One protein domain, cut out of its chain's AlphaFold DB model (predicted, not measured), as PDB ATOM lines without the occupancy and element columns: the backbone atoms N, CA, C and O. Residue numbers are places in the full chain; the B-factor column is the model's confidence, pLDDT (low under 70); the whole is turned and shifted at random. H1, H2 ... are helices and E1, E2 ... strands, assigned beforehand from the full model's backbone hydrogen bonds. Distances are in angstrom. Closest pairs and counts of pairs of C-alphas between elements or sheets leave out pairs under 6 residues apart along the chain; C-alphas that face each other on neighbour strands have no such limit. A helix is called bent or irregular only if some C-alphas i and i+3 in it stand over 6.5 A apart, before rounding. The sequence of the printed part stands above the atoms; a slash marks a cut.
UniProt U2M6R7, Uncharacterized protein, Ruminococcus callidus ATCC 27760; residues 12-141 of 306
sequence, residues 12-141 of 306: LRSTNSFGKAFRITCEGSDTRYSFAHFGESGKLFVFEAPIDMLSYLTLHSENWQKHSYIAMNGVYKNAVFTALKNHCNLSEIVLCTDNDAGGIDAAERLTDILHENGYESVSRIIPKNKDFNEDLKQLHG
ATOM      1  N   LEU A  12     164.122  96.067 139.114       87.12
ATOM      2  CA  LEU A  12     164.825  94.956 138.490       87.12
ATOM      3  C   LEU A  12     165.964  95.495 137.636       87.12
ATOM      4  O   LEU A  12     165.795  96.439 136.861       87.12
ATOM      5  N   ARG A  13     167.123  94.854 137.753       85.44
ATOM      6  CA  ARG A  13     168.304  95.115 136.933       85.44
ATOM      7  C   ARG A  13     168.796  93.796 136.357       85.44
ATOM      8  O   ARG A  13     168.941  92.823 137.090       85.44
ATOM      9  N   SER A  14     169.061  93.769 135.055       86.69
ATOM     10  CA  SER A  14     169.612  92.589 134.386       86.69
ATOM     11  C   SER A  14     171.030  92.272 134.858       86.69
ATOM     12  O   SER A  14     171.845  93.185 134.996       86.69
ATOM     13  N   THR A  15     171.352  90.986 134.964       86.12
ATOM     14  CA  THR A  15     172.706  90.471 135.237       86.12
ATOM     15  C   THR A  15     173.423  89.983 133.973       86.12
ATOM     16  O   THR A  15     174.405  89.255 134.063       86.12
ATOM     17  N   ASN A  16     172.910  90.322 132.788       83.25
ATOM     18  CA  ASN A  16     173.430  89.817 131.520       83.25
ATOM     19  C   ASN A  16     174.844  90.350 131.244       83.25
ATOM     20  O   ASN A  16     175.067  91.557 131.300       83.25
ATOM     21  N   SER A  17     175.757  89.452 130.867       75.50
ATOM     22  CA  SER A  17     177.118  89.794 130.421       75.50
ATOM     23  C   SER A  17     177.206  90.103 128.922       75.50
ATOM     24  O   SER A  17     178.207  90.641 128.465       75.50
ATOM     25  N   PHE A  18     176.165  89.763 128.154       74.06
ATOM     26  CA  PHE A  18     176.068  89.993 126.712       74.06
ATOM     27  C   PHE A  18     174.692  90.572 126.358       74.06
ATOM     28  O   PHE A  18     173.673  90.160 126.916       74.06
ATOM     29  N   GLY A  19     174.656  91.517 125.415       79.88
ATOM     30  CA  GLY A  19     173.439  92.227 125.007       79.88
ATOM     31  C   GLY A  19     173.129  93.472 125.849       79.88
ATOM     32  O   GLY A  19     173.914  93.892 126.698       79.88
ATOM     33  N   LYS A  20     171.979  94.106 125.587       77.00
ATOM     34  CA  LYS A  20     171.593  95.360 126.252       77.00
ATOM     35  C   LYS A  20     171.136  95.088 127.686       77.00
ATOM     36  O   LYS A  20     170.165  94.363 127.902       77.00
ATOM     37  N   ALA A  21     171.802  95.709 128.656       80.81
ATOM     38  CA  ALA A  21     171.336  95.711 130.034       80.81
ATOM     39  C   ALA A  21     169.980  96.430 130.143       80.81
ATOM     40  O   ALA A  21     169.766  97.460 129.497       80.81
ATOM     41  N   PHE A  22     169.077  95.921 130.982       81.19
ATOM     42  CA  PHE A  22     167.803  96.578 131.277       81.19
ATOM     43  C   PHE A  22     167.686  96.918 132.763       81.19
ATOM     44  O   PHE A  22     168.209  96.223 133.638       81.19
ATOM     45  N   ARG A  23     166.992  98.022 133.032       81.88
ATOM     46  CA  ARG A  23     166.604  98.487 134.363       81.88
ATOM     47  C   ARG A  23     165.129  98.856 134.283       81.88
ATOM     48  O   ARG A  23     164.754  99.602 133.382       81.88
ATOM     49  N   ILE A  24     164.302  98.308 135.165       84.62
ATOM     50  CA  ILE A  24     162.857  98.549 135.141       84.62
ATOM     51  C   ILE A  24     162.293  98.612 136.558       84.62
ATOM     52  O   ILE A  24     162.665  97.826 137.429       84.62
ATOM     53  N   THR A  25     161.377  99.549 136.777       85.38
ATOM     54  CA  THR A  25     160.533  99.580 137.971       85.38
ATOM     55  C   THR A  25     159.398  98.580 137.793       85.38
ATOM     56  O   THR A  25     158.692  98.634 136.787       85.38
ATOM     57  N   CYS A  26     159.215  97.672 138.751       89.38
ATOM     58  CA  CYS A  26     158.157  96.667 138.682       89.38
ATOM     59  C   CYS A  26     156.771  97.321 138.620       89.38
ATOM     60  O   CYS A  26     156.510  98.298 139.332       89.38
ATOM     61  N   GLU A  27     155.874  96.744 137.822       89.56
ATOM     62  CA  GLU A  27     154.468  97.149 137.772       89.56
ATOM     63  C   GLU A  27     153.828  97.101 139.171       89.56
ATOM     64  O   GLU A  27     154.171  96.258 140.001       89.56
ATOM     65  N   GLY A  28     152.931  98.049 139.455       89.31
ATOM     66  CA  GLY A  28     152.300  98.199 140.771       89.31
ATOM     67  C   GLY A  28     153.157  98.920 141.820       89.31
ATOM     68  O   GLY A  28     152.685  99.140 142.932       89.31
ATOM     69  N   SER A  29     154.387  99.329 141.481       89.12
ATOM     70  CA  SER A  29     155.212 100.146 142.375       89.12
ATOM     71  C   SER A  29     154.629 101.547 142.574       89.12
ATOM     72  O   SER A  29     154.304 102.247 141.615       89.12
ATOM     73  N   ASP A  30     154.603 102.006 143.821       89.19
ATOM     74  CA  ASP A  30     154.336 103.394 144.167       89.19
ATOM     75  C   ASP A  30     155.635 104.201 144.116       89.19
ATOM     76  O   ASP A  30     156.517 104.081 144.965       89.19
ATOM     77  N   THR A  31     155.744 105.047 143.098       86.50
ATOM     78  CA  THR A  31     156.946 105.835 142.814       86.50
ATOM     79  C   THR A  31     157.180 106.986 143.798       86.50
ATOM     80  O   THR A  31     158.236 107.614 143.764       86.50
ATOM     81  N   ARG A  32     156.241 107.247 144.719       89.00
ATOM     82  CA  ARG A  32     156.458 108.156 145.858       89.00
ATOM     83  C   ARG A  32     157.453 107.593 146.869       89.00
ATOM     84  O   ARG A  32     158.077 108.360 147.593       89.00
ATOM     85  N   TYR A  33     157.619 106.276 146.901       88.50
ATOM     86  CA  TYR A  33     158.589 105.604 147.752       88.50
ATOM     87  C   TYR A  33     159.723 105.070 146.892       88.50
ATOM     88  O   TYR A  33     159.504 104.578 145.785       88.50
ATOM     89  N   SER A  34     160.945 105.158 147.406       88.75
ATOM     90  CA  SER A  34     162.116 104.645 146.702       88.75
ATOM     91  C   SER A  34     163.107 103.952 147.627       88.75
ATOM     92  O   SER A  34     162.814 103.733 148.806       88.75
ATOM     93  N   PHE A  35     164.234 103.503 147.070       91.19
ATOM     94  CA  PHE A  35     165.289 102.883 147.861       91.19
ATOM     95  C   PHE A  35     165.907 103.951 148.758       91.19
ATOM     96  O   PHE A  35     166.441 104.940 148.260       91.19
ATOM     97  N   ALA A  36     165.770 103.774 150.068       93.69
ATOM     98  CA  ALA A  36     166.100 104.806 151.032       93.69
ATOM     99  C   ALA A  36     166.529 104.211 152.372       93.69
ATOM    100  O   ALA A  36     166.107 103.115 152.746       93.69
ATOM    101  N   HIS A  37     167.324 104.990 153.096       94.88
ATOM    102  CA  HIS A  37     167.643 104.818 154.508       94.88
ATOM    103  C   HIS A  37     167.348 106.140 155.210       94.88
ATOM    104  O   HIS A  37     167.733 107.188 154.700       94.88
ATOM    105  N   PHE A  38     166.693 106.107 156.365       95.38
ATOM    106  CA  PHE A  38     166.413 107.311 157.143       95.38
ATOM    107  C   PHE A  38     167.133 107.231 158.482       95.38
ATOM    108  O   PHE A  38     166.887 106.324 159.276       95.38
ATOM    109  N   GLY A  39     168.045 108.175 158.692       94.94
ATOM    110  CA  GLY A  39     168.736 108.378 159.957       94.94
ATOM    111  C   GLY A  39     168.061 109.458 160.800       94.94
ATOM    112  O   GLY A  39     167.003 109.986 160.460       94.94
ATOM    113  N   GLU A  40     168.704 109.816 161.905       94.56
ATOM    114  CA  GLU A  40     168.161 110.774 162.876       94.56
ATOM    115  C   GLU A  40     168.584 112.226 162.597       94.56
ATOM    116  O   GLU A  40     167.945 113.167 163.067       94.56
ATOM    117  N   SER A  41     169.657 112.441 161.825       95.75
ATOM    118  CA  SER A  41     170.119 113.796 161.495       95.75
ATOM    119  C   SER A  41     169.174 114.516 160.526       95.75
ATOM    120  O   SER A  41     168.406 113.892 159.796       95.75
ATOM    121  N   GLY A  42     169.285 115.845 160.458       96.62
ATOM    122  CA  GLY A  42     168.515 116.671 159.522       96.62
ATOM    123  C   GLY A  42     169.023 116.680 158.074       96.62
ATOM    124  O   GLY A  42     168.596 117.543 157.305       96.62
ATOM    125  N   LYS A  43     169.937 115.769 157.699       97.69
ATOM    126  CA  LYS A  43     170.555 115.715 156.364       97.69
ATOM    127  C   LYS A  43     169.923 114.649 155.474       97.69
ATOM    128  O   LYS A  43     169.802 113.497 155.897       97.69
ATOM    129  N   LEU A  44     169.615 115.018 154.231       97.88
ATOM    130  CA  LEU A  44     169.144 114.124 153.174       97.88
ATOM    131  C   LEU A  44     170.094 114.146 151.973       97.88
ATOM    132  O   LEU A  44     170.209 115.161 151.294       97.88
ATOM    133  N   PHE A  45     170.704 113.006 151.666       98.00
ATOM    134  CA  PHE A  45     171.495 112.803 150.458       98.00
ATOM    135  C   PHE A  45     170.637 112.165 149.357       98.00
ATOM    136  O   PHE A  45     169.953 111.167 149.595       98.00
ATOM    137  N   VAL A  46     170.661 112.731 148.152       97.44
ATOM    138  CA  VAL A  46     169.769 112.362 147.041       97.44
ATOM    139  C   VAL A  46     170.580 111.863 145.847       97.44
ATOM    140  O   VAL A  46     171.303 112.637 145.230       97.44
ATOM    141  N   PHE A  47     170.419 110.590 145.489       96.50
ATOM    142  CA  PHE A  47     171.146 109.906 144.412       96.50
ATOM    143  C   PHE A  47     170.232 109.571 143.235       96.50
ATOM    144  O   PHE A  47     169.014 109.441 143.391       96.50
ATOM    145  N   GLU A  48     170.810 109.367 142.051       92.50
ATOM    146  CA  GLU A  48     170.056 108.925 140.873       92.50
ATOM    147  C   GLU A  48     169.659 107.450 140.943       92.50
ATOM    148  O   GLU A  48     168.515 107.116 140.620       92.50
ATOM    149  N   ALA A  49     170.558 106.577 141.406       91.62
ATOM    150  CA  ALA A  49     170.305 105.144 141.509       91.62
ATOM    151  C   ALA A  49     170.878 104.521 142.800       91.62
ATOM    152  O   ALA A  49     171.724 105.109 143.478       91.62
ATOM    153  N   PRO A  50     170.433 103.302 143.174       92.62
ATOM    154  CA  PRO A  50     170.809 102.682 144.440       92.62
ATOM    155  C   PRO A  50     172.278 102.274 144.444       92.62
ATOM    156  O   PRO A  50     172.908 102.262 145.494       92.62
ATOM    157  N   ILE A  51     172.827 101.937 143.272       93.69
ATOM    158  CA  ILE A  51     174.230 101.544 143.136       93.69
ATOM    159  C   ILE A  51     175.168 102.706 143.479       93.69
ATOM    160  O   ILE A  51     176.168 102.484 144.155       93.69
ATOM    161  N   ASP A  52     174.809 103.933 143.105       95.88
ATOM    162  CA  ASP A  52     175.605 105.129 143.393       95.88
ATOM    163  C   ASP A  52     175.520 105.484 144.871       95.88
ATOM    164  O   ASP A  52     176.540 105.741 145.503       95.88
ATOM    165  N   MET A  53     174.320 105.379 145.455       96.88
ATOM    166  CA  MET A  53     174.125 105.532 146.896       96.88
ATOM    167  C   MET A  53     174.974 104.525 147.685       96.88
ATOM    168  O   MET A  53     175.703 104.911 148.591       96.88
ATOM    169  N   LEU A  54     174.929 103.236 147.332       97.44
ATOM    170  CA  LEU A  54     175.719 102.199 148.005       97.44
ATOM    171  C   LEU A  54     177.229 102.391 147.804       97.44
ATOM    172  O   LEU A  54     178.008 102.152 148.729       97.44
ATOM    173  N   SER A  55     177.646 102.855 146.625       98.19
ATOM    174  CA  SER A  55     179.054 103.150 146.345       98.19
ATOM    175  C   SER A  55     179.544 104.332 147.178       98.19
ATOM    176  O   SER A  55     180.586 104.233 147.818       98.19
ATOM    177  N   TYR A  56     178.745 105.398 147.278       98.25
ATOM    178  CA  TYR A  56     179.018 106.528 148.164       98.25
ATOM    179  C   TYR A  56     179.131 106.090 149.628       98.25
ATOM    180  O   TYR A  56     180.104 106.427 150.294       98.25
ATOM    181  N   LEU A  57     178.191 105.281 150.126       98.00
ATOM    182  CA  LEU A  57     178.244 104.749 151.494       98.00
ATOM    183  C   LEU A  57     179.486 103.878 151.739       98.00
ATOM    184  O   LEU A  57     180.024 103.867 152.842       98.00
ATOM    185  N   THR A  58     179.965 103.169 150.715       97.62
ATOM    186  CA  THR A  58     181.201 102.376 150.793       97.62
ATOM    187  C   THR A  58     182.436 103.277 150.867       97.62
ATOM    188  O   THR A  58     183.316 103.050 151.696       97.62
ATOM    189  N   LEU A  59     182.479 104.331 150.046       97.06
ATOM    190  CA  LEU A  59     183.542 105.344 150.045       97.06
ATOM    191  C   LEU A  59     183.553 106.187 151.334       97.06
ATOM    192  O   LEU A  59     184.611 106.641 151.768       97.06
ATOM    193  N   HIS A  60     182.390 106.368 151.962       96.12
ATOM    194  CA  HIS A  60     182.161 107.216 153.134       96.12
ATOM    195  C   HIS A  60     181.493 106.425 154.270       96.12
ATOM    196  O   HIS A  60     180.407 106.759 154.740       96.12
ATOM    197  N   SER A  61     182.151 105.351 154.708       94.44
ATOM    198  CA  SER A  61     181.582 104.377 155.656       94.44
ATOM    199  C   SER A  61     181.444 104.876 157.098       94.44
ATOM    200  O   SER A  61     180.776 104.242 157.920       94.44
ATOM    201  N   GLU A  62     182.048 106.010 157.437       94.75
ATOM    202  CA  GLU A  62     182.012 106.544 158.790       94.75
ATOM    203  C   GLU A  62     180.634 107.138 159.127       94.75
ATOM    204  O   GLU A  62     180.176 108.081 158.489       94.75
ATOM    205  N   ASN A  63     179.994 106.622 160.185       93.81
ATOM    206  CA  ASN A  63     178.759 107.165 160.773       93.81
ATOM    207  C   ASN A  63     177.578 107.346 159.798       93.81
ATOM    208  O   ASN A  63     176.639 108.085 160.111       93.81
ATOM    209  N   TRP A  64     177.589 106.667 158.651       95.12
ATOM    210  CA  TRP A  64     176.621 106.910 157.587       95.12
ATOM    211  C   TRP A  64     175.173 106.724 158.056       95.12
ATOM    212  O   TRP A  64     174.312 107.519 157.706       95.12
ATOM    213  N   GLN A  65     174.897 105.770 158.952       96.44
ATOM    214  CA  GLN A  65     173.539 105.480 159.433       96.44
ATOM    215  C   GLN A  65     172.850 106.674 160.113       96.44
ATOM    216  O   GLN A  65     171.625 106.680 160.223       96.44
ATOM    217  N   LYS A  66     173.613 107.681 160.568       96.44
ATOM    218  CA  LYS A  66     173.071 108.906 161.176       96.44
ATOM    219  C   LYS A  66     172.350 109.799 160.163       96.44
ATOM    220  O   LYS A  66     171.507 110.604 160.562       96.44
ATOM    221  N   HIS A  67     172.680 109.700 158.879       97.31
ATOM    222  CA  HIS A  67     172.104 110.527 157.819       97.31
ATOM    223  C   HIS A  67     170.993 109.808 157.064       97.31
ATOM    224  O   HIS A  67     170.835 108.595 157.178       97.31
ATOM    225  N   SER A  68     170.207 110.573 156.309       97.56
ATOM    226  CA  SER A  68     169.174 110.028 155.435       97.56
ATOM    227  C   SER A  68     169.647 110.021 153.988       97.56
ATOM    228  O   SER A  68     170.316 110.949 153.544       97.56
ATOM    229  N   TYR A  69     169.281 108.982 153.247       97.12
ATOM    230  CA  TYR A  69     169.692 108.751 151.868       97.12
ATOM    231  C   TYR A  69     168.500 108.263 151.062       97.12
ATOM    232  O   TYR A  69     167.725 107.430 151.535       97.12
ATOM    233  N   ILE A  70     168.371 108.747 149.834       95.38
ATOM    234  CA  ILE A  70     167.338 108.318 148.898       95.38
ATOM    235  C   ILE A  70     167.927 108.167 147.498       95.38
ATOM    236  O   ILE A  70     168.694 109.014 147.051       95.38
ATOM    237  N   ALA A  71     167.543 107.108 146.788       93.25
ATOM    238  CA  ALA A  71     167.852 106.911 145.378       93.25
ATOM    239  C   ALA A  71     166.580 107.079 144.534       93.25
ATOM    240  O   ALA A  71     165.647 106.282 144.637       93.25
ATOM    241  N   MET A  72     166.544 108.112 143.689       89.25
ATOM    242  CA  MET A  72     165.353 108.531 142.939       89.25
ATOM    243  C   MET A  72     164.901 107.506 141.892       89.25
ATOM    244  O   MET A  72     163.715 107.442 141.573       89.25
ATOM    245  N   ASN A  73     165.821 106.711 141.342       81.19
ATOM    246  CA  ASN A  73     165.565 105.661 140.353       81.19
ATOM    247  C   ASN A  73     164.759 106.148 139.134       81.19
ATOM    248  O   ASN A  73     163.848 105.468 138.665       81.19
ATOM    249  N   GLY A  74     165.048 107.364 138.655       70.31
ATOM    250  CA  GLY A  74     164.313 108.013 137.561       70.31
ATOM    251  C   GLY A  74     163.004 108.708 137.970       70.31
ATOM    252  O   GLY A  74     162.372 109.355 137.135       70.31
ATOM    253  N   VAL A  75     162.606 108.651 139.245       62.72
ATOM    254  CA  VAL A  75     161.408 109.313 139.790       62.72
ATOM    255  C   VAL A  75     161.794 110.586 140.550       62.72
ATOM    256  O   VAL A  75     161.613 110.718 141.759       62.72
ATOM    257  N   TYR A  76     162.337 111.547 139.808       68.12
ATOM    258  CA  TYR A  76     163.109 112.667 140.350       68.12
ATOM    259  C   TYR A  76     162.452 113.456 141.497       68.12
ATOM    260  O   TYR A  76     163.015 113.556 142.580       68.12
ATOM    261  N   LYS A  77     161.260 114.030 141.302       76.00
ATOM    262  CA  LYS A  77     160.705 114.977 142.292       76.00
ATOM    263  C   LYS A  77     159.852 114.315 143.381       76.00
ATOM    264  O   LYS A  77     159.924 114.693 144.545       76.00
ATOM    265  N   ASN A  78     159.022 113.338 143.016       84.25
ATOM    266  CA  ASN A  78     157.955 112.867 143.904       84.25
ATOM    267  C   ASN A  78     158.509 112.116 145.118       84.25
ATOM    268  O   ASN A  78     158.010 112.312 146.224       84.25
ATOM    269  N   ALA A  79     159.543 111.297 144.919       86.44
ATOM    270  CA  ALA A  79     160.164 110.539 145.997       86.44
ATOM    271  C   ALA A  79     160.853 111.459 147.017       86.44
ATOM    272  O   ALA A  79     160.634 111.319 148.219       86.44
ATOM    273  N   VAL A  80     161.595 112.464 146.537       92.31
ATOM    274  CA  VAL A  80     162.278 113.452 147.391       92.31
ATOM    275  C   VAL A  80     161.268 114.243 148.221       92.31
ATOM    276  O   VAL A  80     161.379 114.292 149.441       92.31
ATOM    277  N   PHE A  81     160.221 114.794 147.599       92.06
ATOM    278  CA  PHE A  81     159.196 115.536 148.343       92.06
ATOM    279  C   PHE A  81     158.385 114.666 149.302       92.06
ATOM    280  O   PHE A  81     157.934 115.163 150.330       92.06
ATOM    281  N   THR A  82     158.177 113.387 148.985       91.94
ATOM    282  CA  THR A  82     157.501 112.460 149.903       91.94
ATOM    283  C   THR A  82     158.365 112.215 151.136       91.94
ATOM    284  O   THR A  82     157.866 112.322 152.251       91.94
ATOM    285  N   ALA A  83     159.670 111.991 150.951       92.38
ATOM    286  CA  ALA A  83     160.619 111.878 152.056       92.38
ATOM    287  C   ALA A  83     160.641 113.145 152.925       92.38
ATOM    288  O   ALA A  83     160.474 113.052 154.135       92.38
ATOM    289  N   LEU A  84     160.759 114.327 152.314       94.25
ATOM    290  CA  LEU A  84     160.785 115.599 153.042       94.25
ATOM    291  C   LEU A  84     159.481 115.875 153.814       94.25
ATOM    292  O   LEU A  84     159.516 116.399 154.923       94.25
ATOM    293  N   LYS A  85     158.319 115.489 153.269       92.69
ATOM    294  CA  LYS A  85     157.025 115.619 153.965       92.69
ATOM    295  C   LYS A  85     156.884 114.656 155.140       92.69
ATOM    296  O   LYS A  85     156.327 115.036 156.165       92.69
ATOM    297  N   ASN A  86     157.357 113.422 154.979       91.94
ATOM    298  CA  ASN A  86     157.234 112.385 156.002       91.94
ATOM    299  C   ASN A  86     158.293 112.526 157.108       91.94
ATOM    300  O   ASN A  86     158.077 112.052 158.221       91.94
ATOM    301  N   HIS A  87     159.409 113.201 156.824       92.25
ATOM    302  CA  HIS A  87     160.524 113.413 157.745       92.25
ATOM    303  C   HIS A  87     160.813 114.910 157.896       92.25
ATOM    304  O   HIS A  87     161.734 115.457 157.291       92.25
ATOM    305  N   CYS A  88     160.019 115.583 158.731       90.94
ATOM    306  CA  CYS A  88     160.080 117.036 158.921       90.94
ATOM    307  C   CYS A  88     161.379 117.548 159.571       90.94
ATOM    308  O   CYS A  88     161.620 118.752 159.588       90.94
ATOM    309  N   ASN A  89     162.220 116.656 160.100       93.62
ATOM    310  CA  ASN A  89     163.558 116.986 160.585       93.62
ATOM    311  C   ASN A  89     164.555 117.262 159.442       93.62
ATOM    312  O   ASN A  89     165.597 117.876 159.683       93.62
ATOM    313  N   LEU A  90     164.266 116.814 158.215       96.56
ATOM    314  CA  LEU A  90     165.141 116.997 157.059       96.56
ATOM    315  C   LEU A  90     165.074 118.442 156.555       96.56
ATOM    316  O   LEU A  90     164.016 118.937 156.175       96.56
ATOM    317  N   SER A  91     166.223 119.109 156.537       94.94
ATOM    318  CA  SER A  91     166.340 120.522 156.149       94.94
ATOM    319  C   SER A  91     167.596 120.825 155.334       94.94
ATOM    320  O   SER A  91     167.584 121.755 154.532       94.94
ATOM    321  N   GLU A  92     168.652 120.021 155.481       97.94
ATOM    322  CA  GLU A  92     169.861 120.099 154.662       97.94
ATOM    323  C   GLU A  92     169.802 119.026 153.570       97.94
ATOM    324  O   GLU A  92     169.858 117.829 153.860       97.94
ATOM    325  N   ILE A  93     169.677 119.447 152.310       98.25
ATOM    326  CA  ILE A  93     169.632 118.547 151.157       98.25
ATOM    327  C   ILE A  93     170.974 118.571 150.432       98.25
ATOM    328  O   ILE A  93     171.500 119.626 150.079       98.25
ATOM    329  N   VAL A  94     171.514 117.385 150.171       98.31
ATOM    330  CA  VAL A  94     172.758 117.182 149.434       98.31
ATOM    331  C   VAL A  94     172.453 116.362 148.187       98.31
ATOM    332  O   VAL A  94     172.065 115.198 148.265       98.31
ATOM    333  N   LEU A  95     172.603 116.971 147.018       97.88
ATOM    334  CA  LEU A  95     172.401 116.316 145.734       97.88
ATOM    335  C   LEU A  95     173.675 115.570 145.328       97.88
ATOM    336  O   LEU A  95     174.765 116.138 145.314       97.88
ATOM    337  N   CYS A  96     173.522 114.301 144.982       97.50
ATOM    338  CA  CYS A  96     174.590 113.360 144.661       97.50
ATOM    339  C   CYS A  96     174.309 112.720 143.290       97.50
ATOM    340  O   CYS A  96     174.234 111.498 143.162       97.50
ATOM    341  N   THR A  97     174.063 113.570 142.291       95.50
ATOM    342  CA  THR A  97     173.762 113.183 140.903       95.50
ATOM    343  C   THR A  97     175.024 112.955 140.080       95.50
ATOM    344  O   THR A  97     176.102 113.438 140.447       95.50
ATOM    345  N   ASP A  98     174.868 112.288 138.941       96.06
ATOM    346  CA  ASP A  98     175.966 111.896 138.061       96.06
ATOM    347  C   ASP A  98     176.748 113.123 137.555       96.06
ATOM    348  O   ASP A  98     176.220 114.234 137.391       96.06
ATOM    349  N   ASN A  99     178.044 112.941 137.312       96.31
ATOM    350  CA  ASN A  99     178.923 113.944 136.715       96.31
ATOM    351  C   ASN A  99     178.887 113.852 135.183       96.31
ATOM    352  O   ASN A  99     179.889 113.608 134.504       96.31
ATOM    353  N   ASP A 100     177.679 114.011 134.655       94.94
ATOM    354  CA  ASP A 100     177.400 114.144 133.235       94.94
ATOM    355  C   ASP A 100     176.304 115.195 132.995       94.94
ATOM    356  O   ASP A 100     175.760 115.800 133.927       94.94
ATOM    357  N   ALA A 101     175.979 115.450 131.726       93.75
ATOM    358  CA  ALA A 101     174.986 116.459 131.366       93.75
ATOM    359  C   ALA A 101     173.604 116.201 131.998       93.75
ATOM    360  O   ALA A 101     172.919 117.153 132.370       93.75
ATOM    361  N   GLY A 102     173.200 114.932 132.135       93.06
ATOM    362  CA  GLY A 102     171.916 114.555 132.720       93.06
ATOM    363  C   GLY A 102     171.875 114.824 134.220       93.06
ATOM    364  O   GLY A 102     170.937 115.466 134.698       93.06
ATOM    365  N   GLY A 103     172.914 114.403 134.943       94.38
ATOM    366  CA  GLY A 103     173.008 114.595 136.387       94.38
ATOM    367  C   GLY A 103     173.220 116.052 136.801       94.38
ATOM    368  O   GLY A 103     172.672 116.496 137.817       94.38
ATOM    369  N   ILE A 104     173.936 116.840 135.993       94.88
ATOM    370  CA  ILE A 104     174.061 118.296 136.178       94.88
ATOM    371  C   ILE A 104     172.698 118.978 135.990       94.88
ATOM    372  O   ILE A 104     172.252 119.699 136.883       94.88
ATOM    373  N   ASP A 105     172.001 118.703 134.882       95.12
ATOM    374  CA  ASP A 105     170.668 119.258 134.606       95.12
ATOM    375  C   ASP A 105     169.660 118.885 135.705       95.12
ATOM    376  O   ASP A 105     168.833 119.707 136.115       95.12
ATOM    377  N   ALA A 106     169.714 117.642 136.183       93.62
ATOM    378  CA  ALA A 106     168.854 117.160 137.251       93.62
ATOM    379  C   ALA A 106     169.119 117.878 138.578       93.62
ATOM    380  O   ALA A 106     168.161 118.264 139.251       93.62
ATOM    381  N   ALA A 107     170.389 118.085 138.938       95.31
ATOM    382  CA  ALA A 107     170.749 118.789 140.161       95.31
ATOM    383  C   ALA A 107     170.296 120.250 140.142       95.31
ATOM    384  O   ALA A 107     169.686 120.705 141.107       95.31
ATOM    385  N   GLU A 108     170.536 120.973 139.045       95.88
ATOM    386  CA  GLU A 108     170.101 122.369 138.914       95.88
ATOM    387  C   GLU A 108     168.583 122.483 138.993       95.88
ATOM    388  O   GLU A 108     168.050 123.251 139.791       95.88
ATOM    389  N   ARG A 109     167.874 121.641 138.233       95.44
ATOM    390  CA  ARG A 109     166.414 121.631 138.234       95.44
ATOM    391  C   ARG A 109     165.842 121.322 139.614       95.44
ATOM    392  O   ARG A 109     164.854 121.934 140.012       95.44
ATOM    393  N   LEU A 110     166.400 120.334 140.314       95.00
ATOM    394  CA  LEU A 110     165.918 119.961 141.640       95.00
ATOM    395  C   LEU A 110     166.246 121.044 142.673       95.00
ATOM    396  O   LEU A 110     165.407 121.314 143.521       95.00
ATOM    397  N   THR A 111     167.402 121.700 142.558       96.38
ATOM    398  CA  THR A 111     167.773 122.854 143.394       96.38
ATOM    399  C   THR A 111     166.759 123.984 143.244       96.38
ATOM    400  O   THR A 111     166.192 124.421 144.242       96.38
ATOM    401  N   ASP A 112     166.456 124.391 142.008       95.88
ATOM    402  CA  ASP A 112     165.498 125.469 141.742       95.88
ATOM    403  C   ASP A 112     164.099 125.108 142.291       95.88
ATOM    404  O   ASP A 112     163.478 125.900 143.000       95.88
ATOM    405  N   ILE A 113     163.640 123.865 142.088       95.25
ATOM    406  CA  ILE A 113     162.363 123.373 142.637       95.25
ATOM    407  C   ILE A 113     162.363 123.343 144.179       95.25
ATOM    408  O   ILE A 113     161.348 123.659 144.800       95.25
ATOM    409  N   LEU A 114     163.455 122.927 144.821       95.56
ATOM    410  CA  LEU A 114     163.559 122.878 146.284       95.56
ATOM    411  C   LEU A 114     163.531 124.288 146.886       95.56
ATOM    412  O   LEU A 114     162.788 124.518 147.843       95.56
ATOM    413  N   HIS A 115     164.249 125.237 146.279       96.25
ATOM    414  CA  HIS A 115     164.233 126.646 146.672       96.25
ATOM    415  C   HIS A 115     162.828 127.253 146.539       96.25
ATOM    416  O   HIS A 115     162.345 127.896 147.469       96.25
ATOM    417  N   GLU A 116     162.121 126.983 145.434       95.69
ATOM    418  CA  GLU A 116     160.720 127.399 145.243       95.69
ATOM    419  C   GLU A 116     159.771 126.848 146.323       95.69
ATOM    420  O   GLU A 116     158.723 127.433 146.586       95.69
ATOM    421  N   ASN A 117     160.135 125.732 146.966       94.19
ATOM    422  CA  ASN A 117     159.364 125.095 148.036       94.19
ATOM    423  C   ASN A 117     159.904 125.408 149.448       94.19
ATOM    424  O   ASN A 117     159.495 124.756 150.407       94.19
ATOM    425  N   GLY A 118     160.787 126.404 149.586       95.12
ATOM    426  CA  GLY A 118     161.258 126.914 150.879       95.12
ATOM    427  C   GLY A 118     162.425 126.151 151.509       95.12
ATOM    428  O   GLY A 118     162.745 126.396 152.670       95.12
ATOM    429  N   TYR A 119     163.073 125.240 150.779       95.50
ATOM    430  CA  TYR A 119     164.296 124.584 151.248       95.50
ATOM    431  C   TYR A 119     165.511 125.399 150.817       95.50
ATOM    432  O   TYR A 119     165.889 125.353 149.656       95.50
ATOM    433  N   GLU A 120     166.126 126.141 151.735       94.88
ATOM    434  CA  GLU A 120     167.251 127.037 151.410       94.88
ATOM    435  C   GLU A 120     168.619 126.336 151.444       94.88
ATOM    436  O   GLU A 120     169.550 126.742 150.751       94.88
ATOM    437  N   SER A 121     168.761 125.274 152.242       97.62
ATOM    438  CA  SER A 121     170.036 124.572 152.428       97.62
ATOM    439  C   SER A 121     170.181 123.414 151.443       97.62
ATOM    440  O   SER A 121     170.111 122.245 151.831       97.62
ATOM    441  N   VAL A 122     170.392 123.740 150.166       98.06
ATOM    442  CA  VAL A 122     170.652 122.761 149.102       98.06
ATOM    443  C   VAL A 122     172.100 122.868 148.634       98.06
ATOM    444  O   VAL A 122     172.581 123.938 148.270       98.06
ATOM    445  N   SER A 123     172.810 121.745 148.638       98.25
ATOM    446  CA  SER A 123     174.187 121.639 148.148       98.25
ATOM    447  C   SER A 123     174.336 120.445 147.208       98.25
ATOM    448  O   SER A 123     173.422 119.632 147.078       98.25
ATOM    449  N   ARG A 124     175.486 120.328 146.538       97.25
ATOM    450  CA  ARG A 124     175.792 119.204 145.648       97.25
ATOM    451  C   ARG A 124     177.177 118.642 145.951       97.25
ATOM    452  O   ARG A 124     178.134 119.404 146.053       97.25
ATOM    453  N   ILE A 125     177.286 117.319 146.036       97.75
ATOM    454  CA  ILE A 125     178.559 116.591 145.997       97.75
ATOM    455  C   ILE A 125     178.650 115.925 144.629       97.75
ATOM    456  O   ILE A 125     177.731 115.219 144.219       97.75
ATOM    457  N   ILE A 126     179.753 116.168 143.928       96.12
ATOM    458  CA  ILE A 126     179.966 115.696 142.559       96.12
ATOM    459  C   ILE A 126     180.996 114.557 142.597       96.12
ATOM    460  O   ILE A 126     182.054 114.751 143.208       96.12
ATOM    461  N   PRO A 127     180.722 113.394 141.978       97.44
ATOM    462  CA  PRO A 127     181.723 112.341 141.831       97.44
ATOM    463  C   PRO A 127     182.874 112.801 140.924       97.44
ATOM    464  O   PRO A 127     182.706 113.672 140.066       97.44
ATOM    465  N   LYS A 128     184.073 112.240 141.116       97.31
ATOM    466  CA  LYS A 128     185.247 112.607 140.296       97.31
ATOM    467  C   LYS A 128     185.114 112.072 138.875       97.31
ATOM    468  O   LYS A 128     185.449 112.758 137.912       97.31
ATOM    469  N   ASN A 129     184.650 110.838 138.773       98.00
ATOM    470  CA  ASN A 129     184.349 110.134 137.543       98.00
ATOM    471  C   ASN A 129     182.858 110.288 137.224       98.00
ATOM    472  O   ASN A 129     182.171 111.106 137.833       98.00
ATOM    473  N   LYS A 130     182.355 109.535 136.243       96.88
ATOM    474  CA  LYS A 130     180.975 109.669 135.769       96.88
ATOM    475  C   LYS A 130     179.932 109.574 136.893       96.88
ATOM    476  O   LYS A 130     178.999 110.366 136.913       96.88
ATOM    477  N   ASP A 131     180.091 108.635 137.817       97.38
ATOM    478  CA  ASP A 131     179.208 108.437 138.970       97.38
ATOM    479  C   ASP A 131     180.012 107.902 140.178       97.38
ATOM    480  O   ASP A 131     181.209 107.610 140.069       97.38
ATOM    481  N   PHE A 132     179.388 107.793 141.357       98.25
ATOM    482  CA  PHE A 132     180.083 107.313 142.565       98.25
ATOM    483  C   PHE A 132     180.498 105.839 142.473       98.25
ATOM    484  O   PHE A 132     181.446 105.424 143.144       98.25
ATOM    485  N   ASN A 133     179.810 105.032 141.662       97.62
ATOM    486  CA  ASN A 133     180.221 103.658 141.406       97.62
ATOM    487  C   ASN A 133     181.503 103.619 140.559       97.62
ATOM    488  O   ASN A 133     182.385 102.803 140.822       97.62
ATOM    489  N   GLU A 134     181.656 104.525 139.596       98.19
ATOM    490  CA  GLU A 134     182.897 104.689 138.838       98.19
ATOM    491  C   GLU A 134     184.058 105.200 139.714       98.19
ATOM    492  O   GLU A 134     185.181 104.712 139.569       98.19
ATOM    493  N   ASP A 135     183.798 106.072 140.696       98.44
ATOM    494  CA  ASP A 135     184.793 106.451 141.717       98.44
ATOM    495  C   ASP A 135     185.266 105.248 142.545       98.44
ATOM    496  O   ASP A 135     186.466 105.066 142.776       98.44
ATOM    497  N   LEU A 136     184.333 104.391 142.966       98.38
ATOM    498  CA  LEU A 136     184.656 103.175 143.709       98.38
ATOM    499  C   LEU A 136     185.443 102.173 142.849       98.38
ATOM    500  O   LEU A 136     186.405 101.570 143.327       98.38
ATOM    501  N   LYS A 137     185.087 102.019 141.569       98.25
ATOM    502  CA  LYS A 137     185.834 101.182 140.616       98.25
ATOM    503  C   LYS A 137     187.269 101.671 140.454       98.25
ATOM    504  O   LYS A 137     188.192 100.864 140.566       98.25
ATOM    505  N   GLN A 138     187.461 102.980 140.285       98.06
ATOM    506  CA  GLN A 138     188.788 103.587 140.208       98.06
ATOM    507  C   GLN A 138     189.618 103.303 141.469       98.06
ATOM    508  O   GLN A 138     190.773 102.892 141.349       98.06
ATOM    509  N   LEU A 139     189.040 103.469 142.666       97.62
ATOM    510  CA  LEU A 139     189.723 103.192 143.938       97.62
ATOM    511  C   LEU A 139     190.259 101.752 144.014       97.62
ATOM    512  O   LEU A 139     191.331 101.519 144.569       97.62
ATOM    513  N   HIS A 140     189.527 100.797 143.441       97.44
ATOM    514  CA  HIS A 140     189.884  99.379 143.440       97.44
ATOM    515  C   HIS A 140     190.645  98.918 142.187       97.44
ATOM    516  O   HIS A 140     190.862  97.718 142.020       97.44
ATOM    517  N   GLY A 141     191.072  99.836 141.313       97.12
ATOM    518  CA  GLY A 141     191.825  99.499 140.101       97.12
ATOM    519  C   GLY A 141     191.008  98.751 139.041       97.12
ATOM    520  O   GLY A 141     191.579  98.057 138.203       97.12
TER     521      GLY A 141
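What this domain is: This is residues 12 to 141 of the 306 residues of an uncharacterized protein of Ruminococcus callidus ATCC 27760 (UniProt U2M6R7). A twisted five-stranded sheet is the core of a three-layer body, with H2 and H3 covering one face and H1 the other, while H4 packs on H1 off the sheet. A narrow loop near the start folds back on itself, residues 12 to 13 pairing with 23 to 24 of E1, and its residues 15 to 20 stick out. The 130 printed residues hold four named helices and six named strands, in the order E1 E2 E3 H1 E4 H2 E5 H3 E6 H4. The sheet runs E2 E4 E3 E5 E6 and is mixed, as is the class, helices and strands. The whole is compact, with a radius of gyration of the C-alphas of 14.8 A and spans of 46 by 36 by 28 A.

How they stand to each other: In the sheet, E3, residues 43 to 47, is parallel to E5, residues 92 to 96, with N 44 and O 92 2.8 A apart, and to E4, residues 68 to 71, with N 45 and O 68 2.8 A apart. Edge strand E6, residues 121 to 124, is parallel to E5, with N 95 and O 123 2.8 A apart. Edge strand E2, residues 35 to 37, is antiparallel to E4, with N 37 and O 69 2.9 A apart. H3, residues 101 to 116, is over E5 and E6 at a height over the sheet of 9.4 A, along the strands. H2, residues 76 to 86, is on the same face at 9.8 A, over E4 and E3; it is only just irregular, C-alphas 76 and 79 being 6.7 A apart. H2 and H3 only just touch, with 3 pairs of C-alphas within 8 A, the closest being Lys 77 and Leu 110 at 7.2 A; H3 does so with residues 106 to 110 alone. H1, residues 50 to 59, is on the opposite face at 9.1 A. It touches H4, residues 132 to 139, at a steep tilt of 41 degrees, their closest C-alphas, Asp 52 and Phe 132, being 5.1 A apart. E3, H1, E4 and E5, H3, E6 are strand-helix-strand units, two parallel neighbour strands joined through a helix, with right-handed crossovers; E4, H2, E5 is a split one, E3 lying between its strands, also right-handed. O i to N i+4 pairs are within hydrogen-bond range throughout H1, H3 and H4, and in 6 of 7 in H2.

Where its parts are: E1, residues 23 to 25, begins at C-alpha 23 (166.604, 98.487, 134.363) and pairs with no named strand. E3 is 13.3 A long, E5 13.0 A, H3 22.7 A, H2 16.7 A and H1 14.2 A. H4 ends at C-alpha 139 (189.723, 103.192, 143.938).

The domain as a whole: The two C-alphas farthest apart, Phe 18 and Gly 118, are 46.5 A apart. The printed part has no cut and no long link. The mean pLDDT of the printed part is 92.7; residues 75 to 76 are under 70.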